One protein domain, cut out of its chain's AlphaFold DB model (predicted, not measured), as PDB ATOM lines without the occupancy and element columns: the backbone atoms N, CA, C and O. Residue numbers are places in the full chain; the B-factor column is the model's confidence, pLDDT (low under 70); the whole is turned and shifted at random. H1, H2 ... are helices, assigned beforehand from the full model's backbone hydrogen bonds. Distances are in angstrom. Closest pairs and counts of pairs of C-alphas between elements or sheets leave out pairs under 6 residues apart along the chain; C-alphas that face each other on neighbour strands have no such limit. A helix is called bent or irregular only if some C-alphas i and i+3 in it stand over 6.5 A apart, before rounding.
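This is residues 17 to 78 and 89 to 101 of the 955 residues of an uncharacterized protein of Burkholderia cenocepacia (strain AU 1054) (UniProt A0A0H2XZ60). This is a small helical body with one thin arm: H3 and H5 run side by side, and the hairpin of H1 and H2 meets H3 through H1, which crosses it. H4 folds back from the end of H3, and beyond it residues 71 to 76 stick out. The printed part has 75 residues with five named helices, H1 to H5 in order, and no named strand; it is all helix. It is compact, with a radius of gyration of the C-alphas of 12.7 A and spans of 40 by 28 by 23 A.

Begin at H5, residues 89 to 101, which touches H3, residues 46 to 57, at a shallow tilt of 23 degrees, the same way; the C-alphas of Pro 50 and Ser 98 come closest, 4.8 A. With residues 48 to 52 alone, H3 touches H1, residues 17 to 27, only just about perpendicular at 72 degrees; the closest C-alphas, of Leu 20 and Ile 52, are 5.7 A apart. H1 forms a hairpin with H2, residues 33 to 43, at a steep tilt of 40 degrees; C-alphas 27 and 36, the closest, are 3.8 A apart. H4, residues 60 to 66, touches H3 only at the corner, C-alphas 57 and 63 being closest at 4.5 A. H2 and H5 are apart. Every O i to N i+4 pair is within hydrogen-bond range in H1, H4 and H5, against 6 of 7 in H2 and 6 of 8 in H3.

Find C-alpha 89 at (21.341, -23.762, -58.895); H5 runs 18.1 A to C-alpha 101 at (22.158, -29.515, -41.787). H3 spans 16.4 A and is irregular, C-alphas 47 and 50 lying 7.2 A apart. H1 spans 15.8 A, H2 14.9 A and H4 9.9 A.

Residues 79 to 88 are not printed, and the gap from C-alpha 78 to C-alpha 89 is 25.4 A. Residue 69 is under pLDDT 70.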
ATOM      1  N   GLU A  17      39.452 -19.806 -42.393       85.06
ATOM      2  CA  GLU A  17      39.284 -18.851 -41.285       85.06
ATOM      3  C   GLU A  17      39.065 -17.420 -41.814       85.06
ATOM      4  O   GLU A  17      38.235 -16.662 -41.306       85.06
ATOM      5  N   THR A  18      39.786 -17.059 -42.879       88.00
ATOM      6  CA  THR A  18      39.663 -15.755 -43.538       88.00
ATOM      7  C   THR A  18      38.287 -15.598 -44.186       88.00
ATOM      8  O   THR A  18      37.635 -14.577 -43.976       88.00
ATOM      9  N   GLN A  19      37.798 -16.623 -44.893       90.50
ATOM     10  CA  GLN A  19      36.464 -16.636 -45.510       90.50
ATOM     11  C   GLN A  19      35.348 -16.468 -44.467       90.50
ATOM     12  O   GLN A  19      34.468 -15.626 -44.638       90.50
ATOM     13  N   LEU A  20      35.420 -17.187 -43.341       91.69
ATOM     14  CA  LEU A  20      34.465 -17.048 -42.236       91.69
ATOM     15  C   LEU A  20      34.437 -15.621 -41.667       91.69
ATOM     16  O   LEU A  20      33.363 -15.054 -41.446       91.69
ATOM     17  N   ARG A  21      35.612 -15.021 -41.432       91.75
ATOM     18  CA  ARG A  21      35.716 -13.642 -40.930       91.75
ATOM     19  C   ARG A  21      35.138 -12.641 -41.925       91.75
ATOM     20  O   ARG A  21      34.422 -11.735 -41.501       91.75
ATOM     21  N   THR A  22      35.408 -12.812 -43.219       92.44
ATOM     22  CA  THR A  22      34.835 -11.984 -44.288       92.44
ATOM     23  C   THR A  22      33.314 -12.099 -44.322       92.44
ATOM     24  O   THR A  22      32.635 -11.074 -44.290       92.44
ATOM     25  N   PHE A  23      32.773 -13.320 -44.284       95.00
ATOM     26  CA  PHE A  23      31.330 -13.571 -44.276       95.00
ATOM     27  C   PHE A  23      30.644 -12.903 -43.080       95.00
ATOM     28  O   PHE A  23      29.683 -12.150 -43.231       95.00
ATOM     29  N   ARG A  24      31.195 -13.110 -41.877       94.06
ATOM     30  CA  ARG A  24      30.681 -12.506 -40.643       94.06
ATOM     31  C   ARG A  24      30.720 -10.979 -40.701       94.06
ATOM     32  O   ARG A  24      29.746 -10.336 -40.327       94.06
ATOM     33  N   ARG A  25      31.825 -10.389 -41.168       93.69
ATOM     34  CA  ARG A  25      31.949  -8.930 -41.319       93.69
ATOM     35  C   ARG A  25      30.938  -8.375 -42.318       93.69
ATOM     36  O   ARG A  25      30.371  -7.324 -42.054       93.69
ATOM     37  N   ALA A  26      30.686  -9.079 -43.419       92.81
ATOM     38  CA  ALA A  26      29.713  -8.661 -44.422       92.81
ATOM     39  C   ALA A  26      28.278  -8.616 -43.863       92.81
ATOM     40  O   ALA A  26      27.587  -7.623 -44.097       92.81
ATOM     41  N   ILE A  27      27.874  -9.605 -43.052       92.62
ATOM     42  CA  ILE A  27      26.568  -9.608 -42.360       92.62
ATOM     43  C   ILE A  27      26.370  -8.334 -41.530       92.62
ATOM     44  O   ILE A  27      25.320  -7.708 -41.613       92.62
ATOM     45  N   HIS A  28      27.392  -7.930 -40.771       92.62
ATOM     46  CA  HIS A  28      27.331  -6.759 -39.882       92.62
ATOM     47  C   HIS A  28      27.726  -5.440 -40.558       92.62
ATOM     48  O   HIS A  28      27.746  -4.400 -39.908       92.62
ATOM     49  N   SER A  29      28.061  -5.462 -41.853       89.81
ATOM     50  CA  SER A  29      28.468  -4.258 -42.595       89.81
ATOM     51  C   SER A  29      27.296  -3.373 -43.024       89.81
ATOM     52  O   SER A  29      27.514  -2.288 -43.555       89.81
ATOM     53  N   VAL A  30      26.063  -3.843 -42.826       88.25
ATOM     54  CA  VAL A  30      24.824  -3.178 -43.242       88.25
ATOM     55  C   VAL A  30      23.837  -3.210 -42.077       88.25
ATOM     56  O   VAL A  30      23.838  -4.164 -41.302       88.25
ATOM     57  N   ALA A  31      22.976  -2.196 -41.965       86.12
ATOM     58  CA  ALA A  31      22.023  -2.078 -40.857       86.12
ATOM     59  C   ALA A  31      21.044  -3.262 -40.761       86.12
ATOM     60  O   ALA A  31      20.673  -3.663 -39.663       86.12
ATOM     61  N   ASN A  32      20.645  -3.836 -41.902       88.81
ATOM     62  CA  ASN A  32      19.810  -5.032 -41.953       88.81
ATOM     63  C   ASN A  32      20.694  -6.290 -42.107       88.81
ATOM     64  O   ASN A  32      21.241  -6.507 -43.196       88.81
ATOM     65  N   PRO A  33      20.790  -7.166 -41.082       89.19
ATOM     66  CA  PRO A  33      21.610  -8.379 -41.137       89.19
ATOM     67  C   PRO A  33      21.225  -9.331 -42.272       89.19
ATOM     68  O   PRO A  33      22.058 -10.100 -42.746       89.19
ATOM     69  N   ARG A  34      19.972  -9.279 -42.737       89.00
ATOM     70  CA  ARG A  34      19.481 -10.080 -43.860       89.00
ATOM     71  C   ARG A  34      20.048  -9.604 -45.197       89.00
ATOM     72  O   ARG A  34      20.510 -10.421 -45.991       89.00
ATOM     73  N   ALA A  35      20.087  -8.292 -45.418       90.19
ATOM     74  CA  ALA A  35      20.763  -7.708 -46.576       90.19
ATOM     75  C   ALA A  35      22.277  -7.983 -46.514       90.19
ATOM     76  O   ALA A  35      22.896  -8.352 -47.514       90.19
ATOM     77  N   GLY A  36      22.857  -7.894 -45.312       93.12
ATOM     78  CA  GLY A  36      24.239  -8.291 -45.053       93.12
ATOM     79  C   GLY A  36      24.514  -9.765 -45.374       93.12
ATOM     80  O   GLY A  36      25.537 -10.065 -45.983       93.12
ATOM     81  N   LEU A  37      23.598 -10.681 -45.035       94.12
ATOM     82  CA  LEU A  37      23.679 -12.103 -45.392       94.12
ATOM     83  C   LEU A  37      23.669 -12.307 -46.909       94.12
ATOM     84  O   LEU A  37      24.507 -13.044 -47.427       94.12
ATOM     85  N   SER A  38      22.759 -11.633 -47.615       93.44
ATOM     86  CA  SER A  38      22.687 -11.695 -49.078       93.44
ATOM     87  C   SER A  38      24.015 -11.289 -49.719       93.44
ATOM     88  O   SER A  38      24.522 -11.982 -50.596       93.44
ATOM     89  N   LYS A  39      24.622 -10.202 -49.229       92.62
ATOM     90  CA  LYS A  39      25.948  -9.749 -49.665       92.62
ATOM     91  C   LYS A  39      27.060 -10.719 -49.256       92.62
ATOM     92  O   LYS A  39      28.000 -10.933 -50.007       92.62
ATOM     93  N   ALA A  40      26.983 -11.309 -48.066       94.06
ATOM     94  CA  ALA A  40      27.992 -12.244 -47.583       94.06
ATOM     95  C   ALA A  40      28.082 -13.500 -48.464       94.06
ATOM     96  O   ALA A  40      29.187 -13.971 -48.733       94.06
ATOM     97  N   ARG A  41      26.938 -14.003 -48.954       94.75
ATOM     98  CA  ARG A  41      26.867 -15.167 -49.853       94.75
ATOM     99  C   ARG A  41      27.606 -14.957 -51.176       94.75
ATOM    100  O   ARG A  41      28.204 -15.908 -51.661       94.75
ATOM    101  N   SER A  42      27.629 -13.740 -51.719       90.62
ATOM    102  CA  SER A  42      28.344 -13.437 -52.967       90.62
ATOM    103  C   SER A  42      29.838 -13.131 -52.780       90.62
ATOM    104  O   SER A  42      30.584 -13.107 -53.754       90.62
ATOM    105  N   LEU A  43      30.300 -12.913 -51.542       91.62
ATOM    106  CA  LEU A  43      31.694 -12.553 -51.236       91.62
ATOM    107  C   LEU A  43      32.608 -13.748 -50.937       91.62
ATOM    108  O   LEU A  43      33.826 -13.573 -50.860       91.62
ATOM    109  N   VAL A  44      32.046 -14.938 -50.723       91.94
ATOM    110  CA  VAL A  44      32.802 -16.147 -50.373       91.94
ATOM    111  C   VAL A  44      32.511 -17.270 -51.359       91.94
ATOM    112  O   VAL A  44      31.434 -17.341 -51.940       91.94
ATOM    113  N   SER A  45      33.463 -18.188 -51.535       91.62
ATOM    114  CA  SER A  45      33.240 -19.376 -52.366       91.62
ATOM    115  C   SER A  45      32.208 -20.308 -51.722       91.62
ATOM    116  O   SER A  45      32.334 -20.636 -50.539       91.62
ATOM    117  N   ALA A  46      31.258 -20.804 -52.525       93.25
ATOM    118  CA  ALA A  46      30.195 -21.725 -52.109       93.25
ATOM    119  C   ALA A  46      30.712 -22.955 -51.337       93.25
ATOM    120  O   ALA A  46      30.105 -23.379 -50.358       93.25
ATOM    121  N   SER A  47      31.898 -23.460 -51.700       94.50
ATOM    122  CA  SER A  47      32.598 -24.559 -51.009       94.50
ATOM    123  C   SER A  47      32.786 -24.350 -49.496       94.50
ATOM    124  O   SER A  47      32.951 -25.315 -48.751       94.50
ATOM    125  N   HIS A  48      32.754 -23.102 -49.017       95.25
ATOM    126  CA  HIS A  48      32.909 -22.762 -47.603       95.25
ATOM    127  C   HIS A  48      31.574 -22.639 -46.854       95.25
ATOM    128  O   HIS A  48      31.593 -22.595 -45.620       95.25
ATOM    129  N   PHE A  49      30.428 -22.612 -47.546       96.44
ATOM    130  CA  PHE A  49      29.108 -22.502 -46.914       96.44
ATOM    131  C   PHE A  49      28.859 -23.555 -45.829       96.44
ATOM    132  O   PHE A  49      28.459 -23.144 -44.738       96.44
ATOM    133  N   PRO A  50      29.172 -24.856 -46.019       97.06
ATOM    134  CA  PRO A  50      28.891 -25.863 -44.996       97.06
ATOM    135  C   PRO A  50      29.589 -25.560 -43.670       97.06
ATOM    136  O   PRO A  50      28.989 -25.631 -42.598       97.06
ATOM    137  N   ARG A  51      30.860 -25.148 -43.743       95.56
ATOM    138  CA  ARG A  51      31.651 -24.783 -42.566       95.56
ATOM    139  C   ARG A  51      31.152 -23.482 -41.935       95.56
ATOM    140  O   ARG A  51      30.984 -23.432 -40.722       95.56
ATOM    141  N   ILE A  52      30.904 -22.450 -42.745       96.00
ATOM    142  CA  ILE A  52      30.435 -21.138 -42.274       96.00
ATOM    143  C   ILE A  52      29.101 -21.270 -41.540       96.00
ATOM    144  O   ILE A  52      28.951 -20.758 -40.431       96.00
ATOM    145  N   VAL A  53      28.147 -21.975 -42.144       96.00
ATOM    146  CA  VAL A  53      26.809 -22.166 -41.587       96.00
ATOM    147  C   VAL A  53      26.866 -23.017 -40.318       96.00
ATOM    148  O   VAL A  53      26.239 -22.647 -39.329       96.00
ATOM    149  N   ASN A  54      27.680 -24.080 -40.280       94.81
ATOM    150  CA  ASN A  54      27.875 -24.880 -39.065       94.81
ATOM    151  C   ASN A  54      28.485 -24.060 -37.917       94.81
ATOM    152  O   ASN A  54      27.995 -24.120 -36.792       94.81
ATOM    153  N   GLU A  55      29.540 -23.281 -38.177       94.62
ATOM    154  CA  GLU A  55      30.225 -22.519 -37.128       94.62
ATOM    155  C   GLU A  55      29.385 -21.342 -36.613       94.62
ATOM    156  O   GLU A  55      29.242 -21.171 -35.399       94.62
ATOM    157  N   LEU A  56      28.794 -20.545 -37.510       94.81
ATOM    158  CA  LEU A  56      27.957 -19.409 -37.118       94.81
ATOM    159  C   LEU A  56      26.610 -19.867 -36.550       94.81
ATOM    160  O   LEU A  56      26.145 -19.300 -35.566       94.81
ATOM    161  N   GLY A  57      26.011 -20.922 -37.107       92.31
ATOM    162  CA  GLY A  57      24.702 -21.448 -36.707       92.31
ATOM    163  C   GLY A  57      24.639 -22.006 -35.282       92.31
ATOM    164  O   GLY A  57      23.546 -22.193 -34.752       92.31
ATOM    165  N   ARG A  58      25.786 -22.214 -34.619       91.12
ATOM    166  CA  ARG A  58      25.857 -22.521 -33.175       91.12
ATOM    167  C   ARG A  58      25.389 -21.361 -32.299       91.12
ATOM    168  O   ARG A  58      25.005 -21.569 -31.155       91.12
ATOM    169  N   GLN A  59      25.446 -20.137 -32.818       92.38
ATOM    170  CA  GLN A  59      24.981 -18.939 -32.135       92.38
ATOM    171  C   GLN A  59      23.541 -18.646 -32.563       92.38
ATOM    172  O   GLN A  59      23.261 -18.485 -33.753       92.38
ATOM    173  N   SER A  60      22.633 -18.527 -31.590       88.00
ATOM    174  CA  SER A  60      21.192 -18.323 -31.817       88.00
ATOM    175  C   SER A  60      20.885 -17.151 -32.754       88.00
ATOM    176  O   SER A  60      20.029 -17.274 -33.625       88.00
ATOM    177  N   ALA A  61      21.639 -16.051 -32.646       89.19
ATOM    178  CA  ALA A  61      21.490 -14.883 -33.510       89.19
ATOM    179  C   ALA A  61      21.702 -15.206 -35.003       89.19
ATOM    180  O   ALA A  61      20.888 -14.817 -35.834       89.19
ATOM    181  N   TYR A  62      22.754 -15.953 -35.362       91.62
ATOM    182  CA  TYR A  62      22.991 -16.332 -36.761       91.62
ATOM    183  C   TYR A  62      22.071 -17.460 -37.207       91.62
ATOM    184  O   TYR A  62      21.610 -17.441 -38.345       91.62
ATOM    185  N   LYS A  63      21.739 -18.395 -36.309       89.31
ATOM    186  CA  LYS A  63      20.728 -19.422 -36.581       89.31
ATOM    187  C   LYS A  63      19.402 -18.779 -37.012       89.31
ATOM    188  O   LYS A  63      18.844 -19.172 -38.029       89.31
ATOM    189  N   TYR A  64      18.970 -17.726 -36.317       88.00
ATOM    190  CA  TYR A  64      17.786 -16.933 -36.668       88.00
ATOM    191  C   TYR A  64      17.945 -16.102 -37.958       88.00
ATOM    192  O   TYR A  64      16.971 -15.829 -38.660       88.00
ATOM    193  N   ILE A  65      19.167 -15.690 -38.306       89.38
ATOM    194  CA  ILE A  65      19.448 -15.022 -39.588       89.38
ATOM    195  C   ILE A  65      19.324 -16.008 -40.766       89.38
ATOM    196  O   ILE A  65      18.800 -15.626 -41.812       89.38
ATOM    197  N   PHE A  66      19.771 -17.259 -40.597       90.50
ATOM    198  CA  PHE A  66      19.739 -18.301 -41.636       90.50
ATOM    199  C   PHE A  66      18.373 -18.982 -41.803       90.50
ATOM    200  O   PHE A  66      18.003 -19.357 -42.915       90.50
ATOM    201  N   ALA A  67      17.661 -19.201 -40.697       85.38
ATOM    202  CA  ALA A  67      16.401 -19.939 -40.650       85.38
ATOM    203  C   ALA A  67      15.490 -19.368 -39.545       85.38
ATOM    204  O   ALA A  67      15.374 -19.942 -38.457       85.38
ATOM    205  N   PRO A  68      14.897 -18.195 -39.784       70.19
ATOM    206  CA  PRO A  68      13.937 -17.590 -38.869       70.19
ATOM    207  C   PRO A  68      12.629 -18.371 -38.822       70.19
ATOM    208  O   PRO A  68      12.222 -18.937 -39.826       70.19
ATOM    209  N   THR A  69      11.984 -18.382 -37.655       68.31
ATOM    210  CA  THR A  69      10.696 -19.056 -37.417       68.31
ATOM    211  C   THR A  69      10.636 -20.456 -38.035       68.31
ATOM    212  O   THR A  69       9.841 -20.754 -38.916       68.31
ATOM    213  N   THR A  70      11.531 -21.320 -37.552       80.44
ATOM    214  CA  THR A  70      11.772 -22.682 -38.052       80.44
ATOM    215  C   THR A  70      10.492 -23.520 -38.177       80.44
ATOM    216  O   THR A  70      10.347 -24.254 -39.153       80.44
ATOM    217  N   PHE A  71       9.591 -23.378 -37.198       90.25
ATOM    218  CA  PHE A  71       8.358 -24.150 -37.022       90.25
ATOM    219  C   PHE A  71       7.231 -23.218 -36.528       90.25
ATOM    220  O   PHE A  71       7.029 -23.100 -35.311       90.25
ATOM    221  N   PRO A  72       6.549 -22.477 -37.421       91.50
ATOM    222  CA  PRO A  72       5.565 -21.468 -37.027       91.50
ATOM    223  C   PRO A  72       4.347 -22.126 -36.368       91.50
ATOM    224  O   PRO A  72       3.665 -22.943 -36.975       91.50
ATOM    225  N   LYS A  73       4.064 -21.785 -35.107       91.62
ATOM    226  CA  LYS A  73       2.978 -22.412 -34.322       91.62
ATOM    227  C   LYS A  73       1.584 -21.855 -34.607       91.62
ATOM    228  O   LYS A  73       0.602 -22.409 -34.134       91.62
ATOM    229  N   SER A  74       1.501 -20.778 -35.378       90.12
ATOM    230  CA  SER A  74       0.259 -20.197 -35.880       90.12
ATOM    231  C   SER A  74       0.499 -19.641 -37.280       90.12
ATOM    232  O   SER A  74       1.638 -19.320 -37.625       90.12
ATOM    233  N   LEU A  75      -0.573 -19.494 -38.059       87.94
ATOM    234  CA  LEU A  75      -0.534 -18.874 -39.388       87.94
ATOM    235  C   LEU A  75      -0.013 -17.426 -39.335       87.94
ATOM    236  O   LEU A  75       0.720 -17.007 -40.218       87.94
ATOM    237  N   GLU A  76      -0.271 -16.702 -38.242       85.62
ATOM    238  CA  GLU A  76       0.269 -15.348 -38.015       85.62
ATOM    239  C   GLU A  76       1.794 -15.297 -37.878       85.62
ATOM    240  O   GLU A  76       2.419 -14.260 -38.079       85.62
ATOM    241  N   ASN A  77       2.407 -16.419 -37.507       86.12
ATOM    242  CA  ASN A  77       3.854 -16.531 -37.390       86.12
ATOM    243  C   ASN A  77       4.497 -17.053 -38.682       86.12
ATOM    244  O   ASN A  77       5.691 -17.366 -38.672       86.12
ATOM    245  N   PHE A  78       3.741 -17.196 -39.776       86.38
ATOM    246  CA  PHE A  78       4.311 -17.647 -41.037       86.38
ATOM    247  C   PHE A  78       5.378 -16.645 -41.528       86.38
ATOM    248  O   PHE A  78       5.235 -15.435 -41.344       86.38
ATOM    249  N   THR A  89      22.113 -22.637 -59.452       93.94
ATOM    250  CA  THR A  89      21.341 -23.762 -58.895       93.94
ATOM    251  C   THR A  89      22.127 -24.592 -57.881       93.94
ATOM    252  O   THR A  89      21.611 -24.905 -56.810       93.94
ATOM    253  N   GLU A  90      23.373 -24.958 -58.187       95.31
ATOM    254  CA  GLU A  90      24.163 -25.823 -57.306       95.31
ATOM    255  C   GLU A  90      24.636 -25.075 -56.058       95.31
ATOM    256  O   GLU A  90      24.683 -25.652 -54.968       95.31
ATOM    257  N   THR A  91      24.927 -23.782 -56.193       95.88
ATOM    258  CA  THR A  91      25.246 -22.911 -55.062       95.88
ATOM    259  C   THR A  91      24.034 -22.690 -54.147       95.88
ATOM    260  O   THR A  91      24.189 -22.742 -52.924       95.88
ATOM    261  N   GLU A  92      22.827 -22.500 -54.695       96.62
ATOM    262  CA  GLU A  92      21.580 -22.414 -53.915       96.62
ATOM    263  C   GLU A  92      21.257 -23.730 -53.191       96.62
ATOM    264  O   GLU A  92      20.899 -23.726 -52.008       96.62
ATOM    265  N   LEU A  93      21.450 -24.869 -53.865       97.62
ATOM    266  CA  LEU A  93      21.312 -26.198 -53.265       97.62
ATOM    267  C   LEU A  93      22.308 -26.400 -52.119       97.62
ATOM    268  O   LEU A  93      21.916 -26.843 -51.039       97.62
ATOM    269  N   LEU A  94      23.581 -26.042 -52.311       98.00
ATOM    270  CA  LEU A  94      24.604 -26.167 -51.273       98.00
ATOM    271  C   LEU A  94      24.339 -25.234 -50.087       98.00
ATOM    272  O   LEU A  94      24.494 -25.652 -48.935       98.00
ATOM    273  N   TRP A  95      23.918 -23.993 -50.342       97.38
ATOM    274  CA  TRP A  95      23.489 -23.061 -49.298       97.38
ATOM    275  C   TRP A  95      22.338 -23.652 -48.481       97.38
ATOM    276  O   TRP A  95      22.419 -23.746 -47.254       97.38
ATOM    277  N   THR A  96      21.297 -24.125 -49.165       97.25
ATOM    278  CA  THR A  96      20.104 -24.690 -48.536       97.25
ATOM    279  C   THR A  96      20.433 -25.944 -47.733       97.25
ATOM    280  O   THR A  96      20.088 -26.003 -46.553       97.25
ATOM    281  N   ALA A  97      21.192 -26.891 -48.292       98.12
ATOM    282  CA  ALA A  97      21.655 -28.080 -47.576       98.12
ATOM    283  C   ALA A  97      22.495 -27.732 -46.339       98.12
ATOM    284  O   ALA A  97      22.346 -28.355 -45.287       98.12
ATOM    285  N   SER A  98      23.346 -26.705 -46.434       97.62
ATOM    286  CA  SER A  98      24.147 -26.234 -45.302       97.62
ATOM    287  C   SER A  98      23.260 -25.738 -44.160       97.62
ATOM    288  O   SER A  98      23.507 -26.087 -43.006       97.62
ATOM    289  N   VAL A  99      22.201 -24.979 -44.457       96.62
ATOM    290  CA  VAL A  99      21.251 -24.503 -43.436       96.62
ATOM    291  C   VAL A  99      20.415 -25.651 -42.869       96.62
ATOM    292  O   VAL A  99      20.334 -25.787 -41.649       96.62
ATOM    293  N   LEU A 100      19.865 -26.520 -43.723       96.62
ATOM    294  CA  LEU A 100      19.106 -27.706 -43.306       96.62
ATOM    295  C   LEU A 100      19.938 -28.632 -42.404       96.62
ATOM    296  O   LEU A 100      19.407 -29.223 -41.466       96.62
ATOM    297  N   SER A 101      21.259 -28.696 -42.609       96.00
ATOM    298  CA  SER A 101      22.158 -29.515 -41.787       96.00
ATOM    299  C   SER A 101      22.195 -29.122 -40.298       96.00
ATOM    300  O   SER A 101      22.578 -29.945 -39.466       96.00
TER     301      SER A 101